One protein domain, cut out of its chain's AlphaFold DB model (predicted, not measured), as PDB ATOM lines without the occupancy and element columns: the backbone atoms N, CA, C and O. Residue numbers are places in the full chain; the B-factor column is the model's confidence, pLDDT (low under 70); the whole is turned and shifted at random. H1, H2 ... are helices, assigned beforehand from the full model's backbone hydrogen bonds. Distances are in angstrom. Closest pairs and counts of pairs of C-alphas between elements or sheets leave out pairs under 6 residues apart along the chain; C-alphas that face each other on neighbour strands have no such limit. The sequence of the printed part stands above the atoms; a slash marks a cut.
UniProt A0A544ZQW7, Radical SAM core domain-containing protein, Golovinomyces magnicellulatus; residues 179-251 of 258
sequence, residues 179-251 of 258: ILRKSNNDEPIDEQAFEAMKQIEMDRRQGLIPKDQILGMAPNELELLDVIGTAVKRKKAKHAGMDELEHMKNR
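What this domain is: This is residues 179 to 251 of the 258 residues of the protein "Radical SAM core domain-containing protein" of Golovinomyces magnicellulatus (UniProt A0A544ZQW7). Picture an open, loose U of helices: H2, the longest, makes one side, H3 runs away from that end as the base, and H4 with the tail after it makes the other side. H1 is near the first residues of H2, and the stretch from residue 228 to 239 and from 241 to 247 stands free. The printed part has 73 residues with four named helices, H1 to H4 in chain order, and no named strand; the class is all helix. It is extended, with a radius of gyration of the C-alphas of 18.3 A, and elongated, spanning 54 by 28 by 16 A.

How they stand to each other: Begin with H1, residues 179 to 184, and H2, residues 191 to 205: they are close but not clearly touching, the closest C-alphas being those of Asn 184 and Ala 193, 7.4 A apart. They run opposite ways at a steep tilt of 68 degrees, only just short of about perpendicular. H3, residues 221 to 233, only just touches H1, with 3 pairs of C-alphas within 8 A, through its residues 223 to 224 alone; the closest C-alphas are those of Ile 179 and Leu 224, 6.9 A apart. These two run opposite ways at a shallow tilt of 11 degrees. H4, residues 242 to 247, is apart from H1, H2 and H3, and H2 is apart from H3. Every O i to N i+4 pair is within hydrogen-bond range in H2 and H3, but 1 of 2 in H4 and 0 of 2 in H1, where 2 of 3 O i to N i+3 pairs are.

Where its parts are: Find C-alpha 179 at (218.263, 181.848, 294.081), where H1 begins its 9.9 A. H2 runs 21.0 A from C-alpha 191 at (205.015, 192.081, 300.104), H3 runs 17.9 A, and H4 runs 9.1 A to C-alpha 247 at (230.689, 187.025, 265.324).

The domain as a whole: Look for the farthest C-alphas at Leu 208 and Asp 243, 54.5 A apart. The printed part has no cut; the link from H2 to H3 is long, 15 residues. In the model, pLDDT is under 70 at residue 204, residues 209 to 219 and residue 251.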
ATOM      1  N   ILE A 179     217.595 182.020 292.778       90.00
ATOM      2  CA  ILE A 179     218.263 181.848 294.081       90.00
ATOM      3  C   ILE A 179     217.521 182.609 295.191       90.00
ATOM      4  O   ILE A 179     217.330 182.074 296.281       90.00
ATOM      5  N   LEU A 180     217.074 183.841 294.928       87.50
ATOM      6  CA  LEU A 180     216.267 184.603 295.883       87.50
ATOM      7  C   LEU A 180     214.926 183.914 296.161       87.50
ATOM      8  O   LEU A 180     214.524 183.828 297.312       87.50
ATOM      9  N   ARG A 181     214.250 183.385 295.138       89.38
ATOM     10  CA  ARG A 181     212.921 182.771 295.275       89.38
ATOM     11  C   ARG A 181     212.913 181.441 296.014       89.38
ATOM     12  O   ARG A 181     211.900 181.125 296.625       89.38
ATOM     13  N   LYS A 182     214.024 180.701 296.067       86.38
ATOM     14  CA  LYS A 182     214.125 179.485 296.898       86.38
ATOM     15  C   LYS A 182     213.746 179.731 298.366       86.38
ATOM     16  O   LYS A 182     213.246 178.829 299.027       86.38
ATOM     17  N   SER A 183     213.952 180.947 298.891       80.50
ATOM     18  CA  SER A 183     213.517 181.300 300.252       80.50
ATOM     19  C   SER A 183     212.010 181.397 300.433       80.50
ATOM     20  O   SER A 183     211.533 181.505 301.557       80.50
ATOM     21  N   ASN A 184     211.289 181.433 299.322       85.38
ATOM     22  CA  ASN A 184     209.854 181.583 299.233       85.38
ATOM     23  C   ASN A 184     209.248 180.421 298.432       85.38
ATOM     24  O   ASN A 184     208.343 180.627 297.635       85.38
ATOM     25  N   ASN A 185     209.786 179.206 298.597       86.69
ATOM     26  CA  ASN A 185     209.336 178.001 297.885       86.69
ATOM     27  C   ASN A 185     209.291 178.172 296.354       86.69
ATOM     28  O   ASN A 185     208.352 177.728 295.705       86.69
ATOM     29  N   ASP A 186     210.294 178.854 295.796       89.12
ATOM     30  CA  ASP A 186     210.424 179.190 294.371       89.12
ATOM     31  C   ASP A 186     209.348 180.154 293.817       89.12
ATOM     32  O   ASP A 186     209.388 180.526 292.638       89.12
ATOM     33  N   GLU A 187     208.462 180.672 294.672       89.56
ATOM     34  CA  GLU A 187     207.441 181.658 294.319       89.56
ATOM     35  C   GLU A 187     207.996 183.096 294.293       89.56
ATOM     36  O   GLU A 187     208.987 183.417 294.963       89.56
ATOM     37  N   PRO A 188     207.378 184.016 293.522       90.50
ATOM     38  CA  PRO A 188     207.712 185.437 293.569       90.50
ATOM     39  C   PRO A 188     207.696 185.985 294.999       90.50
ATOM     40  O   PRO A 188     206.803 185.664 295.773       90.50
ATOM     41  N   ILE A 189     208.672 186.831 295.336       87.44
ATOM     42  CA  ILE A 189     208.725 187.507 296.638       87.44
ATOM     43  C   ILE A 189     207.534 188.464 296.724       87.44
ATOM     44  O   ILE A 189     207.481 189.451 295.987       87.44
ATOM     45  N   ASP A 190     206.576 188.138 297.585       88.31
ATOM     46  CA  ASP A 190     205.425 188.984 297.876       88.31
ATOM     47  C   ASP A 190     205.784 190.094 298.878       88.31
ATOM     48  O   ASP A 190     206.924 190.224 299.333       88.31
ATOM     49  N   GLU A 191     204.813 190.949 299.196       88.38
ATOM     50  CA  GLU A 191     205.015 192.081 300.104       88.38
ATOM     51  C   GLU A 191     205.398 191.629 301.523       88.38
ATOM     52  O   GLU A 191     206.249 192.252 302.159       88.38
ATOM     53  N   GLN A 192     204.836 190.511 301.993       85.19
ATOM     54  CA  GLN A 192     205.134 189.966 303.317       85.19
ATOM     55  C   GLN A 192     206.574 189.444 303.388       85.19
ATOM     56  O   GLN A 192     207.311 189.781 304.320       85.19
ATOM     57  N   ALA A 193     206.992 188.657 302.398       82.12
ATOM     58  CA  ALA A 193     208.351 188.149 302.279       82.12
ATOM     59  C   ALA A 193     209.358 189.297 302.115       82.12
ATOM     60  O   ALA A 193     210.421 189.281 302.739       82.12
ATOM     61  N   PHE A 194     209.016 190.325 301.332       85.50
ATOM     62  CA  PHE A 194     209.860 191.505 301.161       85.50
ATOM     63  C   PHE A 194     210.036 192.297 302.464       85.50
ATOM     64  O   PHE A 194     211.166 192.644 302.815       85.50
ATOM     65  N   GLU A 195     208.957 192.557 303.209       85.19
ATOM     66  CA  GLU A 195     209.051 193.299 304.471       85.19
ATOM     67  C   GLU A 195     209.813 192.497 305.536       85.19
ATOM     68  O   GLU A 195     210.641 193.063 306.250       85.19
ATOM     69  N   ALA A 196     209.639 191.172 305.578       81.75
ATOM     70  CA  ALA A 196     210.437 190.299 306.438       81.75
ATOM     71  C   ALA A 196     211.940 190.387 306.110       81.75
ATOM     72  O   ALA A 196     212.762 190.562 307.010       81.75
ATOM     73  N   MET A 197     212.311 190.336 304.823       78.56
ATOM     74  CA  MET A 197     213.704 190.511 304.384       78.56
ATOM     75  C   MET A 197     214.261 191.889 304.760       78.56
ATOM     76  O   MET A 197     215.411 192.006 305.186       78.56
ATOM     77  N   LYS A 198     213.453 192.939 304.607       82.56
ATOM     78  CA  LYS A 198     213.837 194.318 304.912       82.56
ATOM     79  C   LYS A 198     214.045 194.541 306.409       82.56
ATOM     80  O   LYS A 198     215.027 195.187 306.776       82.56
ATOM     81  N   GLN A 199     213.174 193.994 307.257       81.44
ATOM     82  CA  GLN A 199     213.302 194.105 308.710       81.44
ATOM     83  C   GLN A 199     214.612 193.474 309.203       81.44
ATOM     84  O   GLN A 199     215.344 194.110 309.957       81.44
ATOM     85  N   ILE A 200     214.970 192.290 308.687       75.88
ATOM     86  CA  ILE A 200     216.237 191.608 309.008       75.88
ATOM     87  C   ILE A 200     217.455 192.501 308.702       75.88
ATOM     88  O   ILE A 200     218.356 192.645 309.531       75.88
ATOM     89  N   GLU A 201     217.489 193.141 307.529       75.94
ATOM     90  CA  GLU A 201     218.589 194.044 307.153       75.94
ATOM     91  C   GLU A 201     218.596 195.335 307.996       75.94
ATOM     92  O   GLU A 201     219.666 195.855 308.329       75.94
ATOM     93  N   MET A 202     217.427 195.853 308.388       79.50
ATOM     94  CA  MET A 202     217.333 197.009 309.289       79.50
ATOM     95  C   MET A 202     217.885 196.696 310.684       79.50
ATOM     96  O   MET A 202     218.719 197.458 311.183       79.50
ATOM     97  N   ASP A 203     217.497 195.563 311.271       80.00
ATOM     98  CA  ASP A 203     217.964 195.116 312.589       80.00
ATOM     99  C   ASP A 203     219.489 194.923 312.602       80.00
ATOM    100  O   ASP A 203     220.188 195.337 313.534       80.00
ATOM    101  N   ARG A 204     220.047 194.388 311.508       69.12
ATOM    102  CA  ARG A 204     221.496 194.254 311.316       69.12
ATOM    103  C   ARG A 204     222.213 195.602 311.260       69.12
ATOM    104  O   ARG A 204     223.250 195.762 311.904       69.12
ATOM    105  N   ARG A 205     221.700 196.579 310.500       75.88
ATOM    106  CA  ARG A 205     222.302 197.929 310.433       75.88
ATOM    107  C   ARG A 205     222.326 198.617 311.792       75.88
ATOM    108  O   ARG A 205     223.223 199.417 312.046       75.88
ATOM    109  N   GLN A 206     221.368 198.284 312.650       81.19
ATOM    110  CA  GLN A 206     221.285 198.759 314.028       81.19
ATOM    111  C   GLN A 206     222.144 197.940 315.007       81.19
ATOM    112  O   GLN A 206     222.238 198.299 316.177       81.19
ATOM    113  N   GLY A 207     222.811 196.874 314.545       71.00
ATOM    114  CA  GLY A 207     223.670 196.024 315.372       71.00
ATOM    115  C   GLY A 207     222.907 195.111 316.335       71.00
ATOM    116  O   GLY A 207     223.510 194.589 317.268       71.00
ATOM    117  N   LEU A 208     221.602 194.917 316.118       71.06
ATOM    118  CA  LEU A 208     220.734 194.070 316.946       71.06
ATOM    119  C   LEU A 208     220.924 192.569 316.660       71.06
ATOM    120  O   LEU A 208     220.452 191.730 317.422       71.06
ATOM    121  N   ILE A 209     221.644 192.236 315.584       63.41
ATOM    122  CA  ILE A 209     222.005 190.874 315.170       63.41
ATOM    123  C   ILE A 209     223.547 190.766 315.154       63.41
ATOM    124  O   ILE A 209     224.195 191.657 314.592       63.41
ATOM    125  N   PRO A 210     224.165 189.719 315.750       58.31
ATOM    126  CA  PRO A 210     225.620 189.542 315.759       58.31
ATOM    127  C   PRO A 210     226.206 189.533 314.340       58.31
ATOM    128  O   PRO A 210     225.698 188.837 313.463       58.31
ATOM    129  N   LYS A 211     227.309 190.262 314.104       51.88
ATOM    130  CA  LYS A 211     227.998 190.312 312.790       51.88
ATOM    131  C   LYS A 211     228.498 188.941 312.319       51.88
ATOM    132  O   LYS A 211     228.719 188.740 311.128       51.88
ATOM    133  N   ASP A 212     228.707 188.053 313.275       50.34
ATOM    134  CA  ASP A 212     229.260 186.709 313.175       50.34
ATOM    135  C   ASP A 212     228.178 185.666 312.843       50.34
ATOM    136  O   ASP A 212     228.500 184.542 312.453       50.34
ATOM    137  N   GLN A 213     226.897 186.051 312.904       50.78
ATOM    138  CA  GLN A 213     225.823 185.293 312.282       50.78
ATOM    139  C   GLN A 213     225.905 185.554 310.776       50.78
ATOM    140  O   GLN A 213     225.592 186.637 310.280       50.78
ATOM    141  N   ILE A 214     226.453 184.571 310.068       47.28
ATOM    142  CA  ILE A 214     226.681 184.619 308.631       47.28
ATOM    143  C   ILE A 214     225.337 184.882 307.938       47.28
ATOM    144  O   ILE A 214     224.522 183.977 307.803       47.28
ATOM    145  N   LEU A 215     225.207 186.120 307.451       49.09
ATOM    146  CA  LEU A 215     224.393 186.536 306.315       49.09
ATOM    147  C   LEU A 215     222.868 186.674 306.566       49.09
ATOM    148  O   LEU A 215     222.166 185.739 306.937       49.09
ATOM    149  N   GLY A 216     222.374 187.902 306.359       47.62
ATOM    150  CA  GLY A 216     220.989 188.345 306.491       47.62
ATOM    151  C   GLY A 216     220.466 189.011 305.211       47.62
ATOM    152  O   GLY A 216     220.237 190.213 305.203       47.62
ATOM    153  N   MET A 217     220.258 188.225 304.152       51.56
ATOM    154  CA  MET A 217     219.333 188.457 303.033       51.56
ATOM    155  C   MET A 217     219.082 187.125 302.310       51.56
ATOM    156  O   MET A 217     219.963 186.615 301.630       51.56
ATOM    157  N   ALA A 218     217.853 186.606 302.394       55.28
ATOM    158  CA  ALA A 218     217.461 185.254 301.982       55.28
ATOM    159  C   ALA A 218     218.229 184.137 302.738       55.28
ATOM    160  O   ALA A 218     219.435 184.246 302.944       55.28
ATOM    161  N   PRO A 219     217.611 182.990 303.075       61.69
ATOM    162  CA  PRO A 219     218.321 181.761 303.456       61.69
ATOM    163  C   PRO A 219     219.463 181.356 302.498       61.69
ATOM    164  O   PRO A 219     220.281 180.512 302.845       61.69
ATOM    165  N   ASN A 220     219.555 181.979 301.319       77.00
ATOM    166  CA  ASN A 220     220.480 181.636 300.246       77.00
ATOM    167  C   ASN A 220     221.573 182.698 300.014       77.00
ATOM    168  O   ASN A 220     222.176 182.721 298.945       77.00
ATOM    169  N   GLU A 221     221.859 183.596 300.965       77.19
ATOM    170  CA  GLU A 221     222.873 184.646 300.759       77.19
ATOM    171  C   GLU A 221     224.279 184.088 300.483       77.19
ATOM    172  O   GLU A 221     225.003 184.622 299.644       77.19
ATOM    173  N   LEU A 222     224.670 182.997 301.159       81.75
ATOM    174  CA  LEU A 222     225.943 182.311 300.890       81.75
ATOM    175  C   LEU A 222     226.023 181.868 299.431       81.75
ATOM    176  O   LEU A 222     227.045 182.065 298.776       81.75
ATOM    177  N   GLU A 223     224.922 181.312 298.922       86.94
ATOM    178  CA  GLU A 223     224.799 180.904 297.526       86.94
ATOM    179  C   GLU A 223     224.871 182.125 296.598       86.94
ATOM    180  O   GLU A 223     225.611 182.101 295.616       86.94
ATOM    181  N   LEU A 224     224.182 183.226 296.926       88.19
ATOM    182  CA  LEU A 224     224.246 184.470 296.150       88.19
ATOM    183  C   LEU A 224     225.673 185.019 296.072       88.19
ATOM    184  O   LEU A 224     226.141 185.351 294.981       88.19
ATOM    185  N   LEU A 225     226.377 185.115 297.200       89.12
ATOM    186  CA  LEU A 225     227.746 185.629 297.242       89.12
ATOM    187  C   LEU A 225     228.726 184.721 296.502       89.12
ATOM    188  O   LEU A 225     229.590 185.236 295.787       89.12
ATOM    189  N   ASP A 226     228.590 183.401 296.627       90.12
ATOM    190  CA  ASP A 226     229.424 182.452 295.886       90.12
ATOM    191  C   ASP A 226     229.191 182.564 294.373       90.12
ATOM    192  O   ASP A 226     230.142 182.692 293.594       90.12
ATOM    193  N   VAL A 227     227.926 182.629 293.952       90.00
ATOM    194  CA  VAL A 227     227.541 182.779 292.546       90.00
ATOM    195  C   VAL A 227     228.042 184.103 291.972       90.00
ATOM    196  O   VAL A 227     228.679 184.116 290.911       90.00
ATOM    197  N   ILE A 228     227.813 185.219 292.672       91.19
ATOM    198  CA  ILE A 228     228.292 186.543 292.259       91.19
ATOM    199  C   ILE A 228     229.823 186.539 292.204       91.19
ATOM    200  O   ILE A 228     230.405 186.957 291.199       91.19
ATOM    201  N   GLY A 229     230.487 186.030 293.243       91.38
ATOM    202  CA  GLY A 229     231.943 185.962 293.331       91.38
ATOM    203  C   GLY A 229     232.555 185.132 292.204       91.38
ATOM    204  O   GLY A 229     233.513 185.566 291.559       91.38
ATOM    205  N   THR A 230     231.973 183.973 291.904       90.50
ATOM    206  CA  THR A 230     232.391 183.100 290.802       90.50
ATOM    207  C   THR A 230     232.178 183.768 289.447       90.50
ATOM    208  O   THR A 230     233.082 183.753 288.605       90.50
ATOM    209  N   ALA A 231     231.029 184.414 289.233       89.12
ATOM    210  CA  ALA A 231     230.753 185.146 288.000       89.12
ATOM    211  C   ALA A 231     231.757 186.292 287.789       89.12
ATOM    212  O   ALA A 231     232.305 186.446 286.694       89.12
ATOM    213  N   VAL A 232     232.052 187.065 288.840       89.94
ATOM    214  CA  VAL A 232     233.023 188.170 288.806       89.94
ATOM    215  C   VAL A 232     234.434 187.652 288.516       89.94
ATOM    216  O   VAL A 232     235.100 188.200 287.640       89.94
ATOM    217  N   LYS A 233     234.878 186.571 289.174       89.50
ATOM    218  CA  LYS A 233     236.198 185.951 288.936       89.50
ATOM    219  C   LYS A 233     236.365 185.442 287.501       89.50
ATOM    220  O   LYS A 233     237.476 185.441 286.980       89.50
ATOM    221  N   ARG A 234     235.273 185.032 286.847       86.69
ATOM    222  CA  ARG A 234     235.262 184.582 285.442       86.69
ATOM    223  C   ARG A 234     235.178 185.727 284.428       86.69
ATOM    224  O   ARG A 234     235.242 185.478 283.222       86.69
ATOM    225  N   LYS A 235     235.032 186.979 284.872       86.06
ATOM    226  CA  LYS A 235     235.004 188.140 283.979       86.06
ATOM    227  C   LYS A 235     236.342 188.261 283.247       86.06
ATOM    228  O   LYS A 235     237.392 188.414 283.864       86.06
ATOM    229  N   LYS A 236     236.300 188.244 281.911       84.19
ATOM    230  CA  LYS A 236     237.490 188.486 281.085       84.19
ATOM    231  C   LYS A 236     238.069 189.872 281.399       84.19
ATOM    232  O   LYS A 236     237.350 190.869 281.370       84.19
ATOM    233  N   ALA A 237     239.379 189.929 281.636       80.75
ATOM    234  CA  ALA A 237     240.096 191.174 281.922       80.75
ATOM    235  C   ALA A 237     240.270 192.080 280.687       80.75
ATOM    236  O   ALA A 237     240.556 193.267 280.820       80.75
ATOM    237  N   LYS A 238     240.119 191.528 279.476       82.44
ATOM    238  CA  LYS A 238     240.331 192.237 278.209       82.44
ATOM    239  C   LYS A 238     239.073 192.228 277.350       82.44
ATOM    240  O   LYS A 238     238.258 191.308 277.422       82.44
ATOM    241  N   HIS A 239     238.940 193.273 276.541       82.94
ATOM    242  CA  HIS A 239     237.939 193.347 275.486       82.94
ATOM    243  C   HIS A 239     238.234 192.286 274.423       82.94
ATOM    244  O   HIS A 239     239.399 192.025 274.137       82.94
ATOM    245  N   ALA A 240     237.194 191.695 273.841       79.44
ATOM    246  CA  ALA A 240     237.342 190.634 272.844       79.44
ATOM    247  C   ALA A 240     237.857 191.132 271.480       79.44
ATOM    248  O   ALA A 240     238.261 190.352 270.633       79.44
ATOM    249  N   GLY A 241     237.878 192.450 271.274       80.75
ATOM    250  CA  GLY A 241     238.241 193.041 269.986       80.75
ATOM    251  C   GLY A 241     237.048 193.115 269.035       80.75
ATOM    252  O   GLY A 241     235.979 192.580 269.309       80.75
ATOM    253  N   MET A 242     237.212 193.867 267.949       78.94
ATOM    254  CA  MET A 242     236.127 194.161 267.007       78.94
ATOM    255  C   MET A 242     235.680 192.915 266.240       78.94
ATOM    256  O   MET A 242     234.485 192.642 266.192       78.94
ATOM    257  N   ASP A 243     236.640 192.159 265.707       76.69
ATOM    258  CA  ASP A 243     236.369 191.019 264.825       76.69
ATOM    259  C   ASP A 243     235.694 189.862 265.584       76.69
ATOM    260  O   ASP A 243     234.751 189.250 265.091       76.69
ATOM    261  N   GLU A 244     236.094 189.598 266.835       78.88
ATOM    262  CA  GLU A 244     235.408 188.588 267.652       78.88
ATOM    263  C   GLU A 244     233.990 189.029 268.039       78.88
ATOM    264  O   GLU A 244     233.074 188.206 268.068       78.88
ATOM    265  N   LEU A 245     233.786 190.315 268.360       78.62
ATOM    266  CA  LEU A 245     232.475 190.826 268.772       78.62
ATOM    267  C   LEU A 245     231.440 190.784 267.650       78.62
ATOM    268  O   LEU A 245     230.270 190.554 267.936       78.62
ATOM    269  N   GLU A 246     231.858 190.982 266.402       77.88
ATOM    270  CA  GLU A 246     230.980 190.860 265.236       77.88
ATOM    271  C   GLU A 246     230.356 189.460 265.124       77.88
ATOM    272  O   GLU A 246     229.192 189.327 264.747       77.88
ATOM    273  N   HIS A 247     231.114 188.420 265.469       78.56
ATOM    274  CA  HIS A 247     230.689 187.025 265.324       78.56
ATOM    275  C   HIS A 247     230.142 186.406 266.615       78.56
ATOM    276  O   HIS A 247     229.607 185.292 266.603       78.56
ATOM    277  N   MET A 248     230.254 187.109 267.741       77.25
ATOM    278  CA  MET A 248     229.678 186.662 269.000       77.25
ATOM    279  C   MET A 248     228.171 186.885 269.011       77.25
ATOM    280  O   MET A 248     227.708 188.023 269.070       77.25
ATOM    281  N   LYS A 249     227.417 185.782 269.101       75.06
ATOM    282  CA  LYS A 249     226.017 185.837 269.539       75.06
ATOM    283  C   LYS A 249     225.956 186.602 270.851       75.06
ATOM    284  O   LYS A 249     226.717 186.282 271.765       75.06
ATOM    285  N   ASN A 250     225.086 187.594 270.932       74.75
ATOM    286  CA  ASN A 250     224.880 188.399 272.123       74.75
ATOM    287  C   ASN A 250     223.404 188.773 272.247       74.75
ATOM    288  O   ASN A 250     222.680 188.908 271.271       74.75
ATOM    289  N   ARG A 251     222.920 188.931 273.477       69.69
ATOM    290  CA  ARG A 251     221.517 189.292 273.690       69.69
ATOM    291  C   ARG A 251     221.265 190.696 273.098       69.69
ATOM    292  O   ARG A 251     222.003 191.621 273.443       69.69
TER     293      ARG A 251